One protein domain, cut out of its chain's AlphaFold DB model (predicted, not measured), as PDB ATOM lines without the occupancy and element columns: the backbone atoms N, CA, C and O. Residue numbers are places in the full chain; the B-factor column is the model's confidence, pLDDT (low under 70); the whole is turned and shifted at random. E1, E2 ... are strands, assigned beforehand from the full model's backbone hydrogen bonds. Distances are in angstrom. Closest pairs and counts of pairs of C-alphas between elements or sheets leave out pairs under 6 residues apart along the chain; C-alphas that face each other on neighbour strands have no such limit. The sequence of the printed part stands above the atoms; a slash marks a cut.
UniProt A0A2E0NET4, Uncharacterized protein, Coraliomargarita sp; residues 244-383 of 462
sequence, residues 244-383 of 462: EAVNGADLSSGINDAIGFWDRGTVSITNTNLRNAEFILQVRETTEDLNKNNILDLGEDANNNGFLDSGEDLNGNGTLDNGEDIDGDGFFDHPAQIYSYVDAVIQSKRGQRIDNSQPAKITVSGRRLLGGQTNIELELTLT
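AT A GLANCE: This is residues 244 to 383 of the 462 residues of an uncharacterized protein of Coraliomargarita sp (UniProt A0A2E0NET4). With little regular structure, 45 of 140 printed residues in named strands, this is a loose sandwich of two twisted three-stranded sheets partly face to face, with unnamed residues 287 to 338 coiling beyond one end. The six strands, E1 to E6, form antiparallel sheets E1-E4-E3 and E2-E5-E6, all strand, without a named helix. The radius of gyration of the C-alphas is 17.9 A; spans are 54 by 27 by 26 A.

IN THESE COORDINATES: E4, residues 339 to 349, spans 26.9 A; E3, 278 to 286, 24.7 A. E1 is 260 to 263, from C-alpha 260 at (187.216, 230.111, 168.652). E2 is 268 to 272; E5, 361 to 368, spans 20.8 A; E6, 372 to 379, spans 23.0 A, ending at (167.509, 232.843, 169.273).

HOW THE PARTS SIT: E4 bends by 60 degrees at residue 343. Within hydrogen-bond range are N 280 and O 346 in hairpin E3-E4, 2.8 A, N 262 and O 340 in E1-E4, 2.9 A, N 270 and O 363 in E2-E5, 2.9 A, and N 364 and O 376 in hairpin E5-E6, 2.8 A. Between the sheets, the closest C-alphas of E1 and E5 are Trp 262 and Arg 368, 5.0 A.

THE WHOLE: The farthest C-alphas, Asn 317 and Asn 356, are 54.4 A apart. The printed part has no cut; links E3 to E4 and E4 to E5 are long. pLDDT is under 70 at residues 286 to 338 and 369 to 371.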
ATOM      1  N   GLU A 244     164.935 237.002 159.914       94.00
ATOM      2  CA  GLU A 244     165.142 238.401 159.511       94.00
ATOM      3  C   GLU A 244     166.519 238.655 158.887       94.00
ATOM      4  O   GLU A 244     166.635 239.448 157.947       94.00
ATOM      5  N   ALA A 245     167.552 237.959 159.362       92.56
ATOM      6  CA  ALA A 245     168.905 238.096 158.840       92.56
ATOM      7  C   ALA A 245     168.954 237.787 157.332       92.56
ATOM      8  O   ALA A 245     168.293 236.867 156.851       92.56
ATOM      9  N   VAL A 246     169.737 238.553 156.569       92.31
ATOM     10  CA  VAL A 246     169.905 238.347 155.119       92.31
ATOM     11  C   VAL A 246     170.716 237.085 154.812       92.31
ATOM     12  O   VAL A 246     171.483 236.599 155.642       92.31
ATOM     13  N   ASN A 247     170.581 236.553 153.594       93.44
ATOM     14  CA  ASN A 247     171.481 235.499 153.121       93.44
ATOM     15  C   ASN A 247     172.917 236.054 153.073       93.44
ATOM     16  O   ASN A 247     173.159 237.123 152.519       93.44
ATOM     17  N   GLY A 248     173.857 235.323 153.664       94.50
ATOM     18  CA  GLY A 248     175.243 235.739 153.868       94.50
ATOM     19  C   GLY A 248     175.494 236.535 155.152       94.50
ATOM     20  O   GLY A 248     176.638 236.922 155.380       94.50
ATOM     21  N   ALA A 249     174.479 236.780 155.990       95.31
ATOM     22  CA  ALA A 249     174.669 237.485 157.255       95.31
ATOM     23  C   ALA A 249     175.568 236.697 158.216       95.31
ATOM     24  O   ALA A 249     175.399 235.486 158.391       95.31
ATOM     25  N   ASP A 250     176.481 237.415 158.865       96.62
ATOM     26  CA  ASP A 250     177.313 236.893 159.941       96.62
ATOM     27  C   ASP A 250     176.588 237.035 161.285       96.62
ATOM     28  O   ASP A 250     176.275 238.140 161.733       96.62
ATOM     29  N   LEU A 251     176.295 235.898 161.912       96.44
ATOM     30  CA  LEU A 251     175.585 235.785 163.185       96.44
ATOM     31  C   LEU A 251     176.537 235.675 164.382       96.44
ATOM     32  O   LEU A 251     176.073 235.558 165.516       96.44
ATOM     33  N   SER A 252     177.853 235.715 164.152       93.94
ATOM     34  CA  SER A 252     178.878 235.491 165.178       93.94
ATOM     35  C   SER A 252     178.730 236.429 166.370       93.94
ATOM     36  O   SER A 252     178.843 235.981 167.503       93.94
ATOM     37  N   SER A 253     178.353 237.690 166.136       92.94
ATOM     38  CA  SER A 253     178.120 238.687 167.192       92.94
ATOM     39  C   SER A 253     176.999 238.308 168.168       92.94
ATOM     40  O   SER A 253     177.053 238.685 169.340       92.94
ATOM     41  N   GLY A 254     175.997 237.557 167.704       91.50
ATOM     42  CA  GLY A 254     174.913 237.027 168.533       91.50
ATOM     43  C   GLY A 254     175.287 235.732 169.256       91.50
ATOM     44  O   GLY A 254     174.631 235.361 170.224       91.50
ATOM     45  N   ILE A 255     176.350 235.056 168.819       93.31
ATOM     46  CA  ILE A 255     176.789 233.763 169.348       93.31
ATOM     47  C   ILE A 255     178.305 233.743 169.599       93.31
ATOM     48  O   ILE A 255     178.990 232.769 169.297       93.31
ATOM     49  N   ASN A 256     178.837 234.827 170.175       90.25
ATOM     50  CA  ASN A 256     180.286 235.025 170.345       90.25
ATOM     51  C   ASN A 256     180.951 233.860 171.076       90.25
ATOM     52  O   ASN A 256     182.037 233.427 170.701       90.25
ATOM     53  N   ASP A 257     180.255 233.303 172.068       88.19
ATOM     54  CA  ASP A 257     180.748 232.178 172.854       88.19
ATOM     55  C   ASP A 257     180.982 230.925 172.010       88.19
ATOM     56  O   ASP A 257     181.645 230.018 172.497       88.19
ATOM     57  N   ALA A 258     180.438 230.831 170.787       89.50
ATOM     58  CA  ALA A 258     180.654 229.725 169.853       89.50
ATOM     59  C   ALA A 258     181.869 229.904 168.934       89.50
ATOM     60  O   ALA A 258     182.317 228.927 168.329       89.50
ATOM     61  N   ILE A 259     182.433 231.108 168.865       88.12
ATOM     62  CA  ILE A 259     183.645 231.406 168.098       88.12
ATOM     63  C   ILE A 259     184.867 230.826 168.827       88.12
ATOM     64  O   ILE A 259     184.823 230.513 170.024       88.12
ATOM     65  N   GLY A 260     185.951 230.587 168.091       81.88
ATOM     66  CA  GLY A 260     187.216 230.111 168.652       81.88
ATOM     67  C   GLY A 260     187.419 228.598 168.568       81.88
ATOM     68  O   GLY A 260     186.860 227.926 167.702       81.88
ATOM     69  N   PHE A 261     188.254 228.059 169.460       81.50
ATOM     70  CA  PHE A 261     188.777 226.693 169.360       81.50
ATOM     71  C   PHE A 261     187.803 225.602 169.830       81.50
ATOM     72  O   PHE A 261     187.264 225.652 170.942       81.50
ATOM     73  N   TRP A 262     187.638 224.577 168.998       85.06
ATOM     74  CA  TRP A 262     186.903 223.349 169.291       85.06
ATOM     75  C   TRP A 262     187.751 222.120 168.967       85.06
ATOM     76  O   TRP A 262     188.591 222.146 168.062       85.06
ATOM     77  N   ASP A 263     187.468 221.011 169.651       83.56
ATOM     78  CA  ASP A 263     188.061 219.721 169.307       83.56
ATOM     79  C   ASP A 263     187.708 219.372 167.860       83.56
ATOM     80  O   ASP A 263     186.541 219.445 167.439       83.56
ATOM     81  N   ARG A 264     188.716 218.947 167.102       84.00
ATOM     82  CA  ARG A 264     188.569 218.678 165.678       84.00
ATOM     83  C   ARG A 264     187.452 217.698 165.366       84.00
ATOM     84  O   ARG A 264     187.363 216.606 165.927       84.00
ATOM     85  N   GLY A 265     186.615 218.094 164.411       84.88
ATOM     86  CA  GLY A 265     185.498 217.284 163.929       84.88
ATOM     87  C   GLY A 265     184.366 217.099 164.943       84.88
ATOM     88  O   GLY A 265     183.454 216.316 164.679       84.88
ATOM     89  N   THR A 266     184.402 217.790 166.087       90.25
ATOM     90  CA  THR A 266     183.314 217.737 167.075       90.25
ATOM     91  C   THR A 266     182.296 218.854 166.894       90.25
ATOM     92  O   THR A 266     181.146 218.682 167.293       90.25
ATOM     93  N   VAL A 267     182.706 219.983 166.305       93.19
ATOM     94  CA  VAL A 267     181.844 221.152 166.139       93.19
ATOM     95  C   VAL A 267     180.812 220.932 165.037       93.19
ATOM     96  O   VAL A 267     181.103 220.423 163.955       93.19
ATOM     97  N   SER A 268     179.576 221.313 165.325       95.50
ATOM     98  CA  SER A 268     178.436 221.192 164.427       95.50
ATOM     99  C   SER A 268     177.433 222.301 164.706       95.50
ATOM    100  O   SER A 268     177.376 222.837 165.812       95.50
ATOM    101  N   ILE A 269     176.633 222.636 163.697       96.44
ATOM    102  CA  ILE A 269     175.513 223.561 163.831       96.44
ATOM    103  C   ILE A 269     174.213 222.828 163.540       96.44
ATOM    104  O   ILE A 269     174.106 222.051 162.590       96.44
ATOM    105  N   THR A 270     173.217 223.081 164.373       96.56
ATOM    106  CA  THR A 270     171.851 222.600 164.189       96.56
ATOM    107  C   THR A 270     170.884 223.762 164.346       96.56
ATOM    108  O   THR A 270     171.239 224.814 164.874       96.56
ATOM    109  N   ASN A 271     169.662 223.591 163.854       96.25
ATOM    110  CA  ASN A 271     168.593 224.555 164.059       96.25
ATOM    111  C   ASN A 271     167.357 223.868 164.635       96.25
ATOM    112  O   ASN A 271     167.126 222.681 164.407       96.25
ATOM    113  N   THR A 272     166.577 224.640 165.384       95.88
ATOM    114  CA  THR A 272     165.313 224.214 165.976       95.88
ATOM    115  C   THR A 272     164.204 225.144 165.511       95.88
ATOM    116  O   THR A 272     164.389 226.359 165.434       95.88
ATOM    117  N   ASN A 273     163.039 224.556 165.230       94.62
ATOM    118  CA  ASN A 273     161.826 225.267 164.827       94.62
ATOM    119  C   ASN A 273     161.948 226.073 163.514       94.62
ATOM    120  O   ASN A 273     161.232 227.048 163.293       94.62
ATOM    121  N   LEU A 274     162.831 225.641 162.612       94.06
ATOM    122  CA  LEU A 274     162.991 226.224 161.282       94.06
ATOM    123  C   LEU A 274     162.837 225.162 160.199       94.06
ATOM    124  O   LEU A 274     163.212 224.001 160.368       94.06
ATOM    125  N   ARG A 275     162.292 225.574 159.055       92.81
ATOM    126  CA  ARG A 275     162.258 224.779 157.824       92.81
ATOM    127  C   ARG A 275     162.966 225.545 156.715       92.81
ATOM    128  O   ARG A 275     162.779 226.750 156.597       92.81
ATOM    129  N   ASN A 276     163.727 224.827 155.889       91.69
ATOM    130  CA  ASN A 276     164.464 225.356 154.733       91.69
ATOM    131  C   ASN A 276     165.552 226.398 155.061       91.69
ATOM    132  O   ASN A 276     166.091 226.994 154.134       91.69
ATOM    133  N   ALA A 277     165.890 226.588 156.341       94.81
ATOM    134  CA  ALA A 277     167.015 227.415 156.758       94.81
ATOM    135  C   ALA A 277     168.330 226.639 156.625       94.81
ATOM    136  O   ALA A 277     168.397 225.462 156.995       94.81
ATOM    137  N   GLU A 278     169.379 227.312 156.159       95.88
ATOM    138  CA  GLU A 278     170.723 226.740 156.054       95.88
ATOM    139  C   GLU A 278     171.738 227.663 156.720       95.88
ATOM    140  O   GLU A 278     171.805 228.863 156.429       95.88
ATOM    141  N   PHE A 279     172.567 227.071 157.575       96.50
ATOM    142  CA  PHE A 279     173.623 227.753 158.309       96.50
ATOM    143  C   PHE A 279     174.953 227.062 158.047       96.50
ATOM    144  O   PHE A 279     175.023 225.834 157.958       96.50
ATOM    145  N   ILE A 280     176.006 227.860 157.941       95.75
ATOM    146  CA  ILE A 280     177.362 227.405 157.675       95.75
ATOM    147  C   ILE A 280     178.237 227.826 158.846       95.75
ATOM    148  O   ILE A 280     178.247 228.991 159.239       95.75
ATOM    149  N   LEU A 281     179.007 226.875 159.363       95.56
ATOM    150  CA  LEU A 281     180.168 227.187 160.181       95.56
ATOM    151  C   LEU A 281     181.354 227.393 159.243       95.56
ATOM    152  O   LEU A 281     181.732 226.477 158.509       95.56
ATOM    153  N   GLN A 282     181.930 228.590 159.257       94.38
ATOM    154  CA  GLN A 282     183.239 228.807 158.660       94.38
ATOM    155  C   GLN A 282     184.270 228.284 159.645       94.38
ATOM    156  O   GLN A 282     184.505 228.881 160.693       94.38
ATOM    157  N   VAL A 283     184.800 227.109 159.326       90.31
ATOM    158  CA  VAL A 283     185.767 226.410 160.160       90.31
ATOM    159  C   VAL A 283     187.052 226.261 159.382       90.31
ATOM    160  O   VAL A 283     187.046 225.777 158.244       90.31
ATOM    161  N   ARG A 284     188.157 226.615 160.025       84.25
ATOM    162  CA  ARG A 284     189.491 226.258 159.564       84.25
ATOM    163  C   ARG A 284     190.120 225.277 160.532       84.25
ATOM    164  O   ARG A 284     190.002 225.388 161.750       84.25
ATOM    165  N   GLU A 285     190.811 224.312 159.954       80.06
ATOM    166  CA  GLU A 285     191.668 223.421 160.713       80.06
ATOM    167  C   GLU A 285     192.953 224.185 161.017       80.06
ATOM    168  O   GLU A 285     193.629 224.656 160.099       80.06
ATOM    169  N   THR A 286     193.256 224.347 162.298       66.69
ATOM    170  CA  THR A 286     194.423 225.092 162.760       66.69
ATOM    171  C   THR A 286     195.209 224.272 163.758       66.69
ATOM    172  O   THR A 286     194.696 223.358 164.400       66.69
ATOM    173  N   THR A 287     196.477 224.614 163.853       62.59
ATOM    174  CA  THR A 287     197.380 224.190 164.910       62.59
ATOM    175  C   THR A 287     197.586 225.384 165.835       62.59
ATOM    176  O   THR A 287     197.202 226.502 165.481       62.59
ATOM    177  N   GLU A 288     198.133 225.140 167.016       51.16
ATOM    178  CA  GLU A 288     198.495 226.191 167.972       51.16
ATOM    179  C   GLU A 288     199.595 227.120 167.419       51.16
ATOM    180  O   GLU A 288     199.546 228.319 167.650       51.16
ATOM    181  N   ASP A 289     200.494 226.584 166.579       52.97
ATOM    182  CA  ASP A 289     201.493 227.317 165.777       52.97
ATOM    183  C   ASP A 289     201.131 227.218 164.275       52.97
ATOM    184  O   ASP A 289     201.475 226.250 163.581       52.97
ATOM    185  N   LEU A 290     200.335 228.167 163.780       50.53
ATOM    186  CA  LEU A 290     199.758 228.242 162.435       50.53
ATOM    187  C   LEU A 290     200.835 228.347 161.345       50.53
ATOM    188  O   LEU A 290     200.648 227.817 160.241       50.53
ATOM    189  N   ASN A 291     201.951 229.026 161.619       51.78
ATOM    190  CA  ASN A 291     202.987 229.297 160.617       51.78
ATOM    191  C   ASN A 291     204.272 228.460 160.801       51.78
ATOM    192  O   ASN A 291     205.124 228.447 159.904       51.78
ATOM    193  N   LYS A 292     204.359 227.692 161.893       50.00
ATOM    194  CA  LYS A 292     205.400 226.702 162.190       50.00
ATOM    195  C   LYS A 292     206.766 227.332 162.429       50.00
ATOM    196  O   LYS A 292     207.790 226.759 162.032       50.00
ATOM    197  N   ASN A 293     206.787 228.539 162.989       53.69
ATOM    198  CA  ASN A 293     208.007 229.299 163.237       53.69
ATOM    199  C   ASN A 293     208.474 229.224 164.710       53.69
ATOM    200  O   ASN A 293     209.544 229.769 165.000       53.69
ATOM    201  N   ASN A 294     207.745 228.516 165.591       49.31
ATOM    202  CA  ASN A 294     207.957 228.457 167.046       49.31
ATOM    203  C   ASN A 294     207.917 229.838 167.739       49.31
ATOM    204  O   ASN A 294     208.661 230.082 168.695       49.31
ATOM    205  N   ILE A 295     207.122 230.770 167.220       52.56
ATOM    206  CA  ILE A 295     206.925 232.132 167.722       52.56
ATOM    207  C   ILE A 295     205.423 232.416 167.657       52.56
ATOM    208  O   ILE A 295     204.816 232.201 166.621       52.56
ATOM    209  N   LEU A 296     204.853 232.949 168.739       50.66
ATOM    210  CA  LEU A 296     203.442 233.330 168.775       50.66
ATOM    211  C   LEU A 296     203.172 234.492 167.796       50.66
ATOM    212  O   LEU A 296     203.684 235.604 167.975       50.66
ATOM    213  N   ASP A 297     202.396 234.231 166.751       55.91
ATOM    214  CA  ASP A 297     202.011 235.196 165.721       55.91
ATOM    215  C   ASP A 297     200.712 235.958 166.081       55.91
ATOM    216  O   ASP A 297     199.899 235.518 166.887       55.91
ATOM    217  N   LEU A 298     200.447 237.081 165.395       46.84
ATOM    218  CA  LEU A 298     199.283 237.988 165.562       46.84
ATOM    219  C   LEU A 298     197.870 237.335 165.444       46.84
ATOM    220  O   LEU A 298     196.857 238.030 165.540       46.84
ATOM    221  N   GLY A 299     197.789 236.031 165.142       47.94
ATOM    222  CA  GLY A 299     196.556 235.226 165.098       47.94
ATOM    223  C   GLY A 299     196.539 234.028 166.064       47.94
ATOM    224  O   GLY A 299     195.579 233.258 166.047       47.94
ATOM    225  N   GLU A 300     197.598 233.882 166.858       52.25
ATOM    226  CA  GLU A 300     197.825 232.897 167.926       52.25
ATOM    227  C   GLU A 300     197.811 233.593 169.304       52.25
ATOM    228  O   GLU A 300     197.396 232.989 170.285       52.25
ATOM    229  N   ASP A 301     198.167 234.886 169.339       52.97
ATOM    230  CA  ASP A 301     197.976 235.857 170.430       52.97
ATOM    231  C   ASP A 301     196.550 236.451 170.377       52.97
ATOM    232  O   ASP A 301     196.240 237.296 169.526       52.97
ATOM    233  N   ALA A 302     195.645 236.003 171.258       46.38
ATOM    234  CA  ALA A 302     194.212 236.293 171.158       46.38
ATOM    235  C   ALA A 302     193.845 237.768 171.413       46.38
ATOM    236  O   ALA A 302     192.716 238.173 171.109       46.38
ATOM    237  N   ASN A 303     194.756 238.589 171.947       51.50
ATOM    238  CA  ASN A 303     194.509 240.018 172.175       51.50
ATOM    239  C   ASN A 303     195.564 240.969 171.584       51.50
ATOM    240  O   ASN A 303     195.383 242.192 171.640       51.50
ATOM    241  N   ASN A 304     196.556 240.419 170.890       47.03
ATOM    242  CA  ASN A 304     197.451 241.113 169.973       47.03
ATOM    243  C   ASN A 304     198.414 242.112 170.619       47.03
ATOM    244  O   ASN A 304     198.657 243.203 170.086       47.03
ATOM    245  N   ASN A 305     198.980 241.757 171.769       53.12
ATOM    246  CA  ASN A 305     199.890 242.632 172.498       53.12
ATOM    247  C   ASN A 305     201.367 242.181 172.479       53.12
ATOM    248  O   ASN A 305     202.236 242.933 172.938       53.12
ATOM    249  N   GLY A 306     201.664 241.023 171.882       45.88
ATOM    250  CA  GLY A 306     203.015 240.499 171.683       45.88
ATOM    251  C   GLY A 306     203.651 239.875 172.928       45.88
ATOM    252  O   GLY A 306     204.873 239.699 172.952       45.88
ATOM    253  N   PHE A 307     202.855 239.565 173.952       50.81
ATOM    254  CA  PHE A 307     203.258 238.880 175.176       50.81
ATOM    255  C   PHE A 307     202.223 237.811 175.542       50.81
ATOM    256  O   PHE A 307     201.041 237.973 175.279       50.81
ATOM    257  N   LEU A 308     202.678 236.736 176.190       51.31
ATOM    258  CA  LEU A 308     201.791 235.785 176.860       51.31
ATOM    259  C   LEU A 308     201.017 236.534 177.953       51.31
ATOM    260  O   LEU A 308     201.602 236.986 178.944       51.31
ATOM    261  N   ASP A 309     199.719 236.722 177.734       51.91
ATOM    262  CA  ASP A 309     198.883 237.532 178.608       51.91
ATOM    263  C   ASP A 309     198.287 236.741 179.763       51.91
ATOM    264  O   ASP A 309     198.251 235.518 179.761       51.91
ATOM    265  N   SER A 310     197.767 237.449 180.771       44.66
ATOM    266  CA  SER A 310     197.320 236.877 182.057       44.66
ATOM    267  C   SER A 310     196.124 235.904 181.966       44.66
ATOM    268  O   SER A 310     195.573 235.518 182.996       44.66
ATOM    269  N   GLY A 311     195.687 235.555 180.753       46.69
ATOM    270  CA  GLY A 311     194.717 234.497 180.457       46.69
ATOM    271  C   GLY A 311     195.238 233.381 179.538       46.69
ATOM    272  O   GLY A 311     194.530 232.393 179.374       46.69
ATOM    273  N   GLU A 312     196.435 233.531 178.971       49.41
ATOM    274  CA  GLU A 312     197.129 232.573 178.096       49.41
ATOM    275  C   GLU A 312     198.334 231.940 178.820       49.41
ATOM    276  O   GLU A 312     198.595 230.758 178.643       49.41
ATOM    277  N   ASP A 313     198.990 232.698 179.710       53.12
ATOM    278  CA  ASP A 313     199.940 232.231 180.734       53.12
ATOM    279  C   ASP A 313     199.230 232.242 182.097       53.12
ATOM    280  O   ASP A 313     199.214 233.233 182.840       53.12
ATOM    281  N   LEU A 314     198.553 231.133 182.388       48.91
ATOM    282  CA  LEU A 314     197.660 230.926 183.528       48.91
ATOM    283  C   LEU A 314     198.355 231.118 184.880       48.91
ATOM    284  O   LEU A 314     197.668 231.338 185.884       48.91
ATOM    285  N   ASN A 315     199.685 231.027 184.942       53.31
ATOM    286  CA  ASN A 315     200.425 231.245 186.184       53.31
ATOM    287  C   ASN A 315     201.456 232.387 186.148       53.31
ATOM    288  O   ASN A 315     202.018 232.722 187.198       53.31
ATOM    289  N   GLY A 316     201.596 233.065 185.012       48.31
ATOM    290  CA  GLY A 316     202.275 234.348 184.862       48.31
ATOM    291  C   GLY A 316     203.794 234.268 184.977       48.31
ATOM    292  O   GLY A 316     204.407 235.197 185.519       48.31
ATOM    293  N   ASN A 317     204.406 233.159 184.563       57.16
ATOM    294  CA  ASN A 317     205.847 232.940 184.699       57.16
ATOM    295  C   ASN A 317     206.645 233.168 183.398       57.16
ATOM    296  O   ASN A 317     207.881 233.187 183.444       57.16
ATOM    297  N   GLY A 318     205.963 233.409 182.274       49.12
ATOM    298  CA  GLY A 318     206.554 233.665 180.962       49.12
ATOM    299  C   GLY A 318     207.055 232.419 180.224       49.12
ATOM    300  O   GLY A 318     207.902 232.555 179.337       49.12
ATOM    301  N   THR A 319     206.585 231.225 180.592       52.59
ATOM    302  CA  THR A 319     206.925 229.927 179.987       52.59
ATOM    303  C   THR A 319     205.699 229.016 179.920       52.59
ATOM    304  O   THR A 319     204.906 229.033 180.842       52.59
ATOM    305  N   LEU A 320     205.579 228.202 178.861       52.03
ATOM    306  CA  LEU A 320     204.462 227.262 178.684       52.03
ATOM    307  C   LEU A 320     204.499 226.144 179.747       52.03
ATOM    308  O   LEU A 320     205.483 225.400 179.825       52.03
ATOM    309  N   ASP A 321     203.432 226.012 180.534       55.34
ATOM    310  CA  ASP A 321     203.281 225.016 181.603       55.34
ATOM    311  C   ASP A 321     202.256 223.910 181.283       55.34
ATOM    312  O   ASP A 321     201.405 224.061 180.419       55.34
ATOM    313  N   ASN A 322     202.263 222.797 182.036       46.75
ATOM    314  CA  ASN A 322     201.385 221.614 181.854       46.75
ATOM    315  C   ASN A 322     199.851 221.876 181.824       46.75
ATOM    316  O   ASN A 322     199.081 220.926 181.695       46.75
ATOM    317  N   GLY A 323     199.385 223.103 182.073       46.56
ATOM    318  CA  GLY A 323     197.976 223.506 181.924       46.56
ATOM    319  C   GLY A 323     197.706 224.419 180.719       46.56
ATOM    320  O   GLY A 323     196.550 224.750 180.471       46.56
ATOM    321  N   GLU A 324     198.767 224.827 180.028       49.69
ATOM    322  CA  GLU A 324     198.828 225.697 178.844       49.69
ATOM    323  C   GLU A 324     199.245 224.877 177.613       49.69
ATOM    324  O   GLU A 324     198.752 225.109 176.521       49.69
ATOM    325  N   ASP A 325     200.053 223.840 177.832       54.44
ATOM    326  CA  ASP A 325     200.195 222.639 177.011       54.44
ATOM    327  C   ASP A 325     198.878 221.835 177.038       54.44
ATOM    328  O   ASP A 325     198.620 221.040 177.950       54.44
ATOM    329  N   ILE A 326     197.981 222.143 176.095       53.94
ATOM    330  CA  ILE A 326     196.564 221.743 176.152       53.94
ATOM    331  C   ILE A 326     196.380 220.215 176.136       53.94
ATOM    332  O   ILE A 326     195.402 219.716 176.708       53.94
ATOM    333  N   ASP A 327     197.303 219.463 175.530       52.84
ATOM    334  CA  ASP A 327     197.294 217.996 175.537       52.84
ATOM    335  C   ASP A 327     198.318 217.360 176.506       52.84
ATOM    336  O   ASP A 327     198.176 216.182 176.868       52.84
ATOM    337  N   GLY A 328     199.239 218.158 177.052       51.03
ATOM    338  CA  GLY A 328     200.087 217.822 178.192       51.03
ATOM    339  C   GLY A 328     201.348 217.036 177.825       51.03
ATOM    340  O   GLY A 328     201.842 216.272 178.671       51.03
ATOM    341  N   ASP A 329     201.821 217.127 176.579       50.59
ATOM    342  CA  ASP A 329     202.924 216.321 176.048       50.59
ATOM    343  C   ASP A 329     204.325 216.971 176.152       50.59
ATOM    344  O   ASP A 329     205.350 216.286 176.010       50.59
ATOM    345  N   GLY A 330     204.383 218.253 176.515       46.16
ATOM    346  CA  GLY A 330     205.595 219.030 176.760       46.16
ATOM    347  C   GLY A 330     206.359 219.453 175.501       46.16
ATOM    348  O   GLY A 330     207.512 219.891 175.617       46.16
ATOM    349  N   PHE A 331     205.772 219.308 174.313       46.44
ATOM    350  CA  PHE A 331     206.314 219.777 173.043       46.44
ATOM    351  C   PHE A 331     205.354 220.769 172.376       46.44
ATOM    352  O   PHE A 331     204.150 220.697 172.529       46.44
ATOM    353  N   PHE A 332     205.897 221.674 171.553       49.09
ATOM    354  CA  PHE A 332     205.122 222.164 170.411       49.09
ATOM    355  C   PHE A 332     204.998 220.974 169.459       49.09
ATOM    356  O   PHE A 332     205.952 220.653 168.736       49.09
ATOM    357  N   ASP A 333     203.904 220.229 169.514       50.38
ATOM    358  CA  ASP A 333     203.777 219.022 168.727       50.38
ATOM    359  C   ASP A 333     203.612 219.343 167.238       50.38
ATOM    360  O   ASP A 333     202.834 220.170 166.765       50.38
ATOM    361  N   HIS A 334     204.438 218.638 166.465       38.75
ATOM    362  CA  HIS A 334     204.302 218.418 165.036       38.75
ATOM    363  C   HIS A 334     204.319 216.901 164.833       38.75
ATOM    364  O   HIS A 334     205.362 216.283 165.062       38.75
ATOM    365  N   PRO A 335     203.235 216.260 164.369       45.44
ATOM    366  CA  PRO A 335     202.029 216.854 163.817       45.44
ATOM    367  C   PRO A 335     201.066 217.281 164.931       45.44
ATOM    368  O   PRO A 335     200.434 216.417 165.528       45.44
ATOM    369  N   ALA A 336     200.959 218.594 165.133       52.78
ATOM    370  CA  ALA A 336     200.102 219.255 166.103       52.78
ATOM    371  C   ALA A 336     198.740 218.594 166.214       52.78
ATOM    372  O   ALA A 336     198.130 218.255 165.185       52.78
ATOM    373  N   GLN A 337     198.236 218.487 167.438       57.22
ATOM    374  CA  GLN A 337     196.815 218.318 167.650       57.22
ATOM    375  C   GLN A 337     196.070 219.402 166.852       57.22
ATOM    376  O   GLN A 337     196.137 220.601 167.109       57.22
ATOM    377  N   ILE A 338     195.422 218.965 165.772       64.69
ATOM    378  CA  ILE A 338     194.684 219.853 164.882       64.69
ATOM    379  C   ILE A 338     193.368 220.175 165.581       64.69
ATOM    380  O   ILE A 338     192.643 219.252 165.961       64.69
ATOM    381  N   TYR A 339     193.055 221.459 165.701       74.06
ATOM    382  CA  TYR A 339     191.792 221.980 166.210       74.06
ATOM    383  C   TYR A 339     190.933 222.522 165.076       74.06
ATOM    384  O   TYR A 339     191.431 222.931 164.024       74.06
ATOM    385  N   SER A 340     189.629 222.571 165.315       84.38
ATOM    386  CA  SER A 340     188.695 223.293 164.462       84.38
ATOM    387  C   SER A 340     188.481 224.681 165.072       84.38
ATOM    388  O   SER A 340     187.847 224.803 166.120       84.38
ATOM    389  N   TYR A 341     189.014 225.726 164.441       82.50
ATOM    390  CA  TYR A 341     188.713 227.107 164.819       82.50
ATOM    391  C   TYR A 341     187.480 227.568 164.046       82.50
ATOM    392  O   TYR A 341     187.473 227.537 162.814       82.50
ATOM    393  N   VAL A 342     186.429 227.957 164.765       89.31
ATOM    394  CA  VAL A 342     185.232 228.555 164.165       89.31
ATOM    395  C   VAL A 342     185.501 230.041 163.985       89.31
ATOM    396  O   VAL A 342     185.566 230.767 164.974       89.31
ATOM    397  N   ASP A 343     185.658 230.470 162.736       88.94
ATOM    398  CA  ASP A 343     185.861 231.874 162.373       88.94
ATOM    399  C   ASP A 343     184.532 232.637 162.358       88.94
ATOM    400  O   ASP A 343     184.473 233.778 162.810       88.94
ATOM    401  N   ALA A 344     183.465 232.010 161.849       93.81
ATOM    402  CA  ALA A 344     182.159 232.650 161.753       93.81
ATOM    403  C   ALA A 344     180.986 231.666 161.692       93.81
ATOM    404  O   ALA A 344     181.108 230.529 161.222       93.81
ATOM    405  N   VAL A 345     179.813 232.154 162.096       96.75
ATOM    406  CA  VAL A 345     178.521 231.488 161.912       96.75
ATOM    407  C   VAL A 345     177.706 232.270 160.889       96.75
ATOM    408  O   VAL A 345     177.195 233.343 161.187       96.75
ATOM    409  N   ILE A 346     177.564 231.731 159.679       96.94
ATOM    410  CA  ILE A 346     176.918 232.427 158.562       96.94
ATOM    411  C   ILE A 346     175.540 231.838 158.286       96.94
ATOM    412  O   ILE A 346     175.391 230.625 158.112       96.94
ATOM    413  N   GLN A 347     174.531 232.696 158.148       96.00
ATOM    414  CA  GLN A 347     173.260 232.279 157.571       96.00
ATOM    415  C   GLN A 347     173.371 232.240 156.050       96.00
ATOM    416  O   GLN A 347     173.334 233.270 155.386       96.00
ATOM    417  N   SER A 348     173.468 231.050 155.472       94.88
ATOM    418  CA  SER A 348     173.523 230.897 154.015       94.88
ATOM    419  C   SER A 348     172.159 231.015 153.340       94.88
ATOM    420  O   SER A 348     172.083 231.504 152.214       94.88
ATOM    421  N   LYS A 349     171.089 230.607 154.032       94.94
ATOM    422  CA  LYS A 349     169.727 230.633 153.500       94.94
ATOM    423  C   LYS A 349     168.708 230.896 154.602       94.94
ATOM    424  O   LYS A 349     168.692 230.179 155.607       94.94
ATOM    425  N   ARG A 350     167.843 231.891 154.394       93.81
ATOM    426  CA  ARG A 350     166.660 232.136 155.229       93.81
ATOM    427  C   ARG A 350     165.737 230.920 155.208       93.81
ATOM    428  O   ARG A 350     165.546 230.273 154.183       93.81
ATOM    429  N   GLY A 351     165.129 230.643 156.350       91.75
ATOM    430  CA  GLY A 351     164.019 229.704 156.434       91.75
ATOM    431  C   GLY A 351     162.837 230.320 157.152       91.75
ATOM    432  O   GLY A 351     162.886 231.459 157.615       91.75
ATOM    433  N   GLN A 352     161.779 229.532 157.256       91.62
ATOM    434  CA  GLN A 352     160.542 229.913 157.927       91.62
ATOM    435  C   GLN A 352     160.393 229.214 159.275       91.62
ATOM    436  O   GLN A 352     160.811 228.059 159.437       91.62
ATOM    437  N   ARG A 353     159.722 229.879 160.219       92.56
ATOM    438  CA  ARG A 353     159.342 229.279 161.503       92.56
ATOM    439  C   ARG A 353     158.272 228.197 161.321       92.56
ATOM    440  O   ARG A 353     157.362 228.336 160.503       92.56
ATOM    441  N   ILE A 354     158.365 227.105 162.083       89.50
ATOM    442  CA  ILE A 354     157.409 225.986 161.985       89.50
ATOM    443  C   ILE A 354     156.248 226.113 162.986       89.50
ATOM    444  O   ILE A 354     155.109 225.822 162.618       89.50
ATOM    445  N   ASP A 355     156.539 226.531 164.212       89.38
ATOM    446  CA  ASP A 355     155.625 226.558 165.356       89.38
ATOM    447  C   ASP A 355     155.733 227.908 166.079       89.38
ATOM    448  O   ASP A 355     156.814 228.307 166.518       89.38
ATOM    449  N   ASN A 356     154.619 228.622 166.205       86.00
ATOM    450  CA  ASN A 356     154.547 229.935 166.838       86.00
ATOM    451  C   ASN A 356     154.673 229.895 168.367       86.00
ATOM    452  O   ASN A 356     154.903 230.937 168.977       86.00
ATOM    453  N   SER A 357     154.549 228.720 168.990       88.31
ATOM    454  CA  SER A 357     154.706 228.531 170.436       88.31
ATOM    455  C   SER A 357     156.159 228.352 170.884       88.31
ATOM    456  O   SER A 357     156.442 228.410 172.081       88.31
ATOM    457  N   GLN A 358     157.079 228.134 169.939       91.19
ATOM    458  CA  GLN A 358     158.495 227.903 170.211       91.19
ATOM    459  C   GLN A 358     159.365 228.985 169.551       91.19
ATOM    460  O   GLN A 358     159.055 229.449 168.452       91.19
ATOM    461  N   PRO A 359     160.489 229.381 170.168       93.75
ATOM    462  CA  PRO A 359     161.456 230.258 169.515       93.75
ATOM    463  C   PRO A 359     162.166 229.531 168.364       93.75
ATOM    464  O   PRO A 359     162.347 228.311 168.396       93.75
ATOM    465  N   ALA A 360     162.578 230.280 167.340       95.19
ATOM    466  CA  ALA A 360     163.468 229.782 166.294       95.19
ATOM    467  C   ALA A 360     164.918 229.961 166.751       95.19
ATOM    468  O   ALA A 360     165.322 231.068 167.104       95.19
ATOM    469  N   LYS A 361     165.696 228.878 166.767       97.06
ATOM    470  CA  LYS A 361     167.053 228.890 167.325       97.06
ATOM    471  C   LYS A 361     168.055 228.197 166.422       97.06
ATOM    472  O   LYS A 361     167.714 227.226 165.742       97.06
ATOM    473  N   ILE A 362     169.302 228.636 166.512       97.44
ATOM    474  CA  ILE A 362     170.463 227.844 166.112       97.44
ATOM    475  C   ILE A 362     171.231 227.397 167.348       97.44
ATOM    476  O   ILE A 362     171.279 228.107 168.351       97.44
ATOM    477  N   THR A 363     171.840 226.222 167.259       97.44
ATOM    478  CA  THR A 363     172.673 225.657 168.315       97.44
ATOM    479  C   THR A 363     173.992 225.212 167.712       97.44
ATOM    480  O   THR A 363     174.010 224.349 166.829       97.44
ATOM    481  N   VAL A 364     175.089 225.786 168.201       97.12
ATOM    482  CA  VAL A 364     176.441 225.306 167.924       97.12
ATOM    483  C   VAL A 364     176.848 224.368 169.049       97.12
ATOM    484  O   VAL A 364     176.821 224.730 170.228       97.12
ATOM    485  N   SER A 365     177.194 223.144 168.675       96.00
ATOM    486  CA  SER A 365     177.490 222.053 169.595       96.00
ATOM    487  C   SER A 365     178.826 221.425 169.258       96.00
ATOM    488  O   SER A 365     179.124 221.194 168.089       96.00
ATOM    489  N   GLY A 366     179.596 221.072 170.280       93.19
ATOM    490  CA  GLY A 366     180.871 220.382 170.117       93.19
ATOM    491  C   GLY A 366     181.564 220.162 171.453       93.19
ATOM    492  O   GLY A 366     180.956 220.348 172.510       93.19
ATOM    493  N   ARG A 367     182.832 219.755 171.419       85.44
ATOM    494  CA  ARG A 367     183.672 219.694 172.616       85.44
ATOM    495  C   ARG A 367     184.645 220.862 172.642       85.44
ATOM    496  O   ARG A 367     185.287 221.163 171.636       85.44
ATOM    497  N   ARG A 368     184.719 221.521 173.795       76.88
ATOM    498  CA  ARG A 368     185.711 222.560 174.079       76.88
ATOM    499  C   ARG A 368     186.924 221.927 174.757       76.88
ATOM    500  O   ARG A 368     186.744 221.056 175.610       76.88
ATOM    501  N   LEU A 369     188.106 222.458 174.445       62.81
ATOM    502  CA  LEU A 369     189.428 222.009 174.909       62.81
ATOM    503  C   LEU A 369     189.493 221.670 176.404       62.81
ATOM    504  O   LEU A 369     190.038 220.646 176.797       62.81
ATOM    505  N   LEU A 370     188.867 222.502 177.241       58.91
ATOM    506  CA  LEU A 370     188.899 222.379 178.703       58.91
ATOM    507  C   LEU A 370     187.502 222.170 179.323       58.91
ATOM    508  O   LEU A 370     187.351 222.173 180.543       58.91
ATOM    509  N   GLY A 371     186.460 222.021 178.494       59.88
ATOM    510  CA  GLY A 371     185.062 222.231 178.905       59.88
ATOM    511  C   GLY A 371     184.109 221.054 178.703       59.88
ATOM    512  O   GLY A 371     182.934 221.151 179.057       59.88
ATOM    513  N   GLY A 372     184.575 219.934 178.146       75.62
ATOM    514  CA  GLY A 372     183.684 218.839 177.767       75.62
ATOM    515  C   GLY A 372     182.701 219.261 176.668       75.62
ATOM    516  O   GLY A 372     182.991 220.143 175.863       75.62
ATOM    517  N   GLN A 373     181.547 218.596 176.588       86.25
ATOM    518  CA  GLN A 373     180.547 218.897 175.563       86.25
ATOM    519  C   GLN A 373     179.773 220.177 175.908       86.25
ATOM    520  O   GLN A 373     179.220 220.294 177.000       86.25
ATOM    521  N   THR A 374     179.703 221.109 174.962       90.50
ATOM    522  CA  THR A 374     179.069 222.423 175.124       90.50
ATOM    523  C   THR A 374     178.048 222.648 174.013       90.50
ATOM    524  O   THR A 374     178.297 222.295 172.861       90.50
ATOM    525  N   ASN A 375     176.911 223.249 174.371       95.12
ATOM    526  CA  ASN A 375     175.877 223.703 173.444       95.12
ATOM    527  C   ASN A 375     175.675 225.197 173.654       95.12
ATOM    528  O   ASN A 375     175.465 225.634 174.785       95.12
ATOM    529  N   ILE A 376     175.731 225.956 172.570       95.19
ATOM    530  CA  ILE A 376     175.619 227.410 172.586       95.19
ATOM    531  C   ILE A 376     174.479 227.759 171.650       95.19
ATOM    532  O   ILE A 376     174.479 227.343 170.493       95.19
ATOM    533  N   GLU A 377     173.477 228.453 172.173       97.12
ATOM    534  CA  GLU A 377     172.244 228.745 171.453       97.12
ATOM    535  C   GLU A 377     172.142 230.232 171.135       97.12
ATOM    536  O   GLU A 377     172.455 231.074 171.974       97.12
ATOM    537  N   LEU A 378     171.624 230.535 169.949       97.19
ATOM    538  CA  LEU A 378     171.177 231.868 169.566       97.19
ATOM    539  C   LEU A 378     169.718 231.782 169.121       97.19
ATOM    540  O   LEU A 378     169.373 231.001 168.230       97.19
ATOM    541  N   GLU A 379     168.868 232.590 169.744       97.25
ATOM    542  CA  GLU A 379     167.509 232.843 169.273       97.25
ATOM    543  C   GLU A 379     167.544 233.852 168.123       97.25
ATOM    544  O   GLU A 379     168.186 234.896 168.224       97.25
ATOM    545  N   LEU A 380     166.896 233.512 167.011       96.12
ATOM    546  CA  LEU A 380     166.905 234.327 165.802       96.12
ATOM    547  C   LEU A 380     165.753 235.330 165.815       96.12
ATOM    548  O   LEU A 380     164.613 234.969 166.114       96.12
ATOM    549  N   THR A 381     166.033 236.556 165.379       94.69
ATOM    550  CA  THR A 381     164.983 237.528 165.066       94.69
ATOM    551  C   THR A 381     164.243 237.114 163.797       94.69
ATOM    552  O   THR A 381     164.838 236.609 162.836       94.69
ATOM    553  N   LEU A 382     162.927 237.308 163.804       93.25
ATOM    554  CA  LEU A 382     162.040 236.953 162.706       93.25
ATOM    555  C   LEU A 382     161.421 238.207 162.096       93.25
ATOM    556  O   LEU A 382     161.254 239.213 162.779       93.25
ATOM    557  N   THR A 383     161.071 238.119 160.819       92.25
ATOM    558  CA  THR A 383     160.315 239.159 160.119       92.25
ATOM    559  C   THR A 383     158.870 239.218 160.608       92.25
ATOM    560  O   THR A 383     158.390 238.285 161.257       92.25
TER     561      THR A 383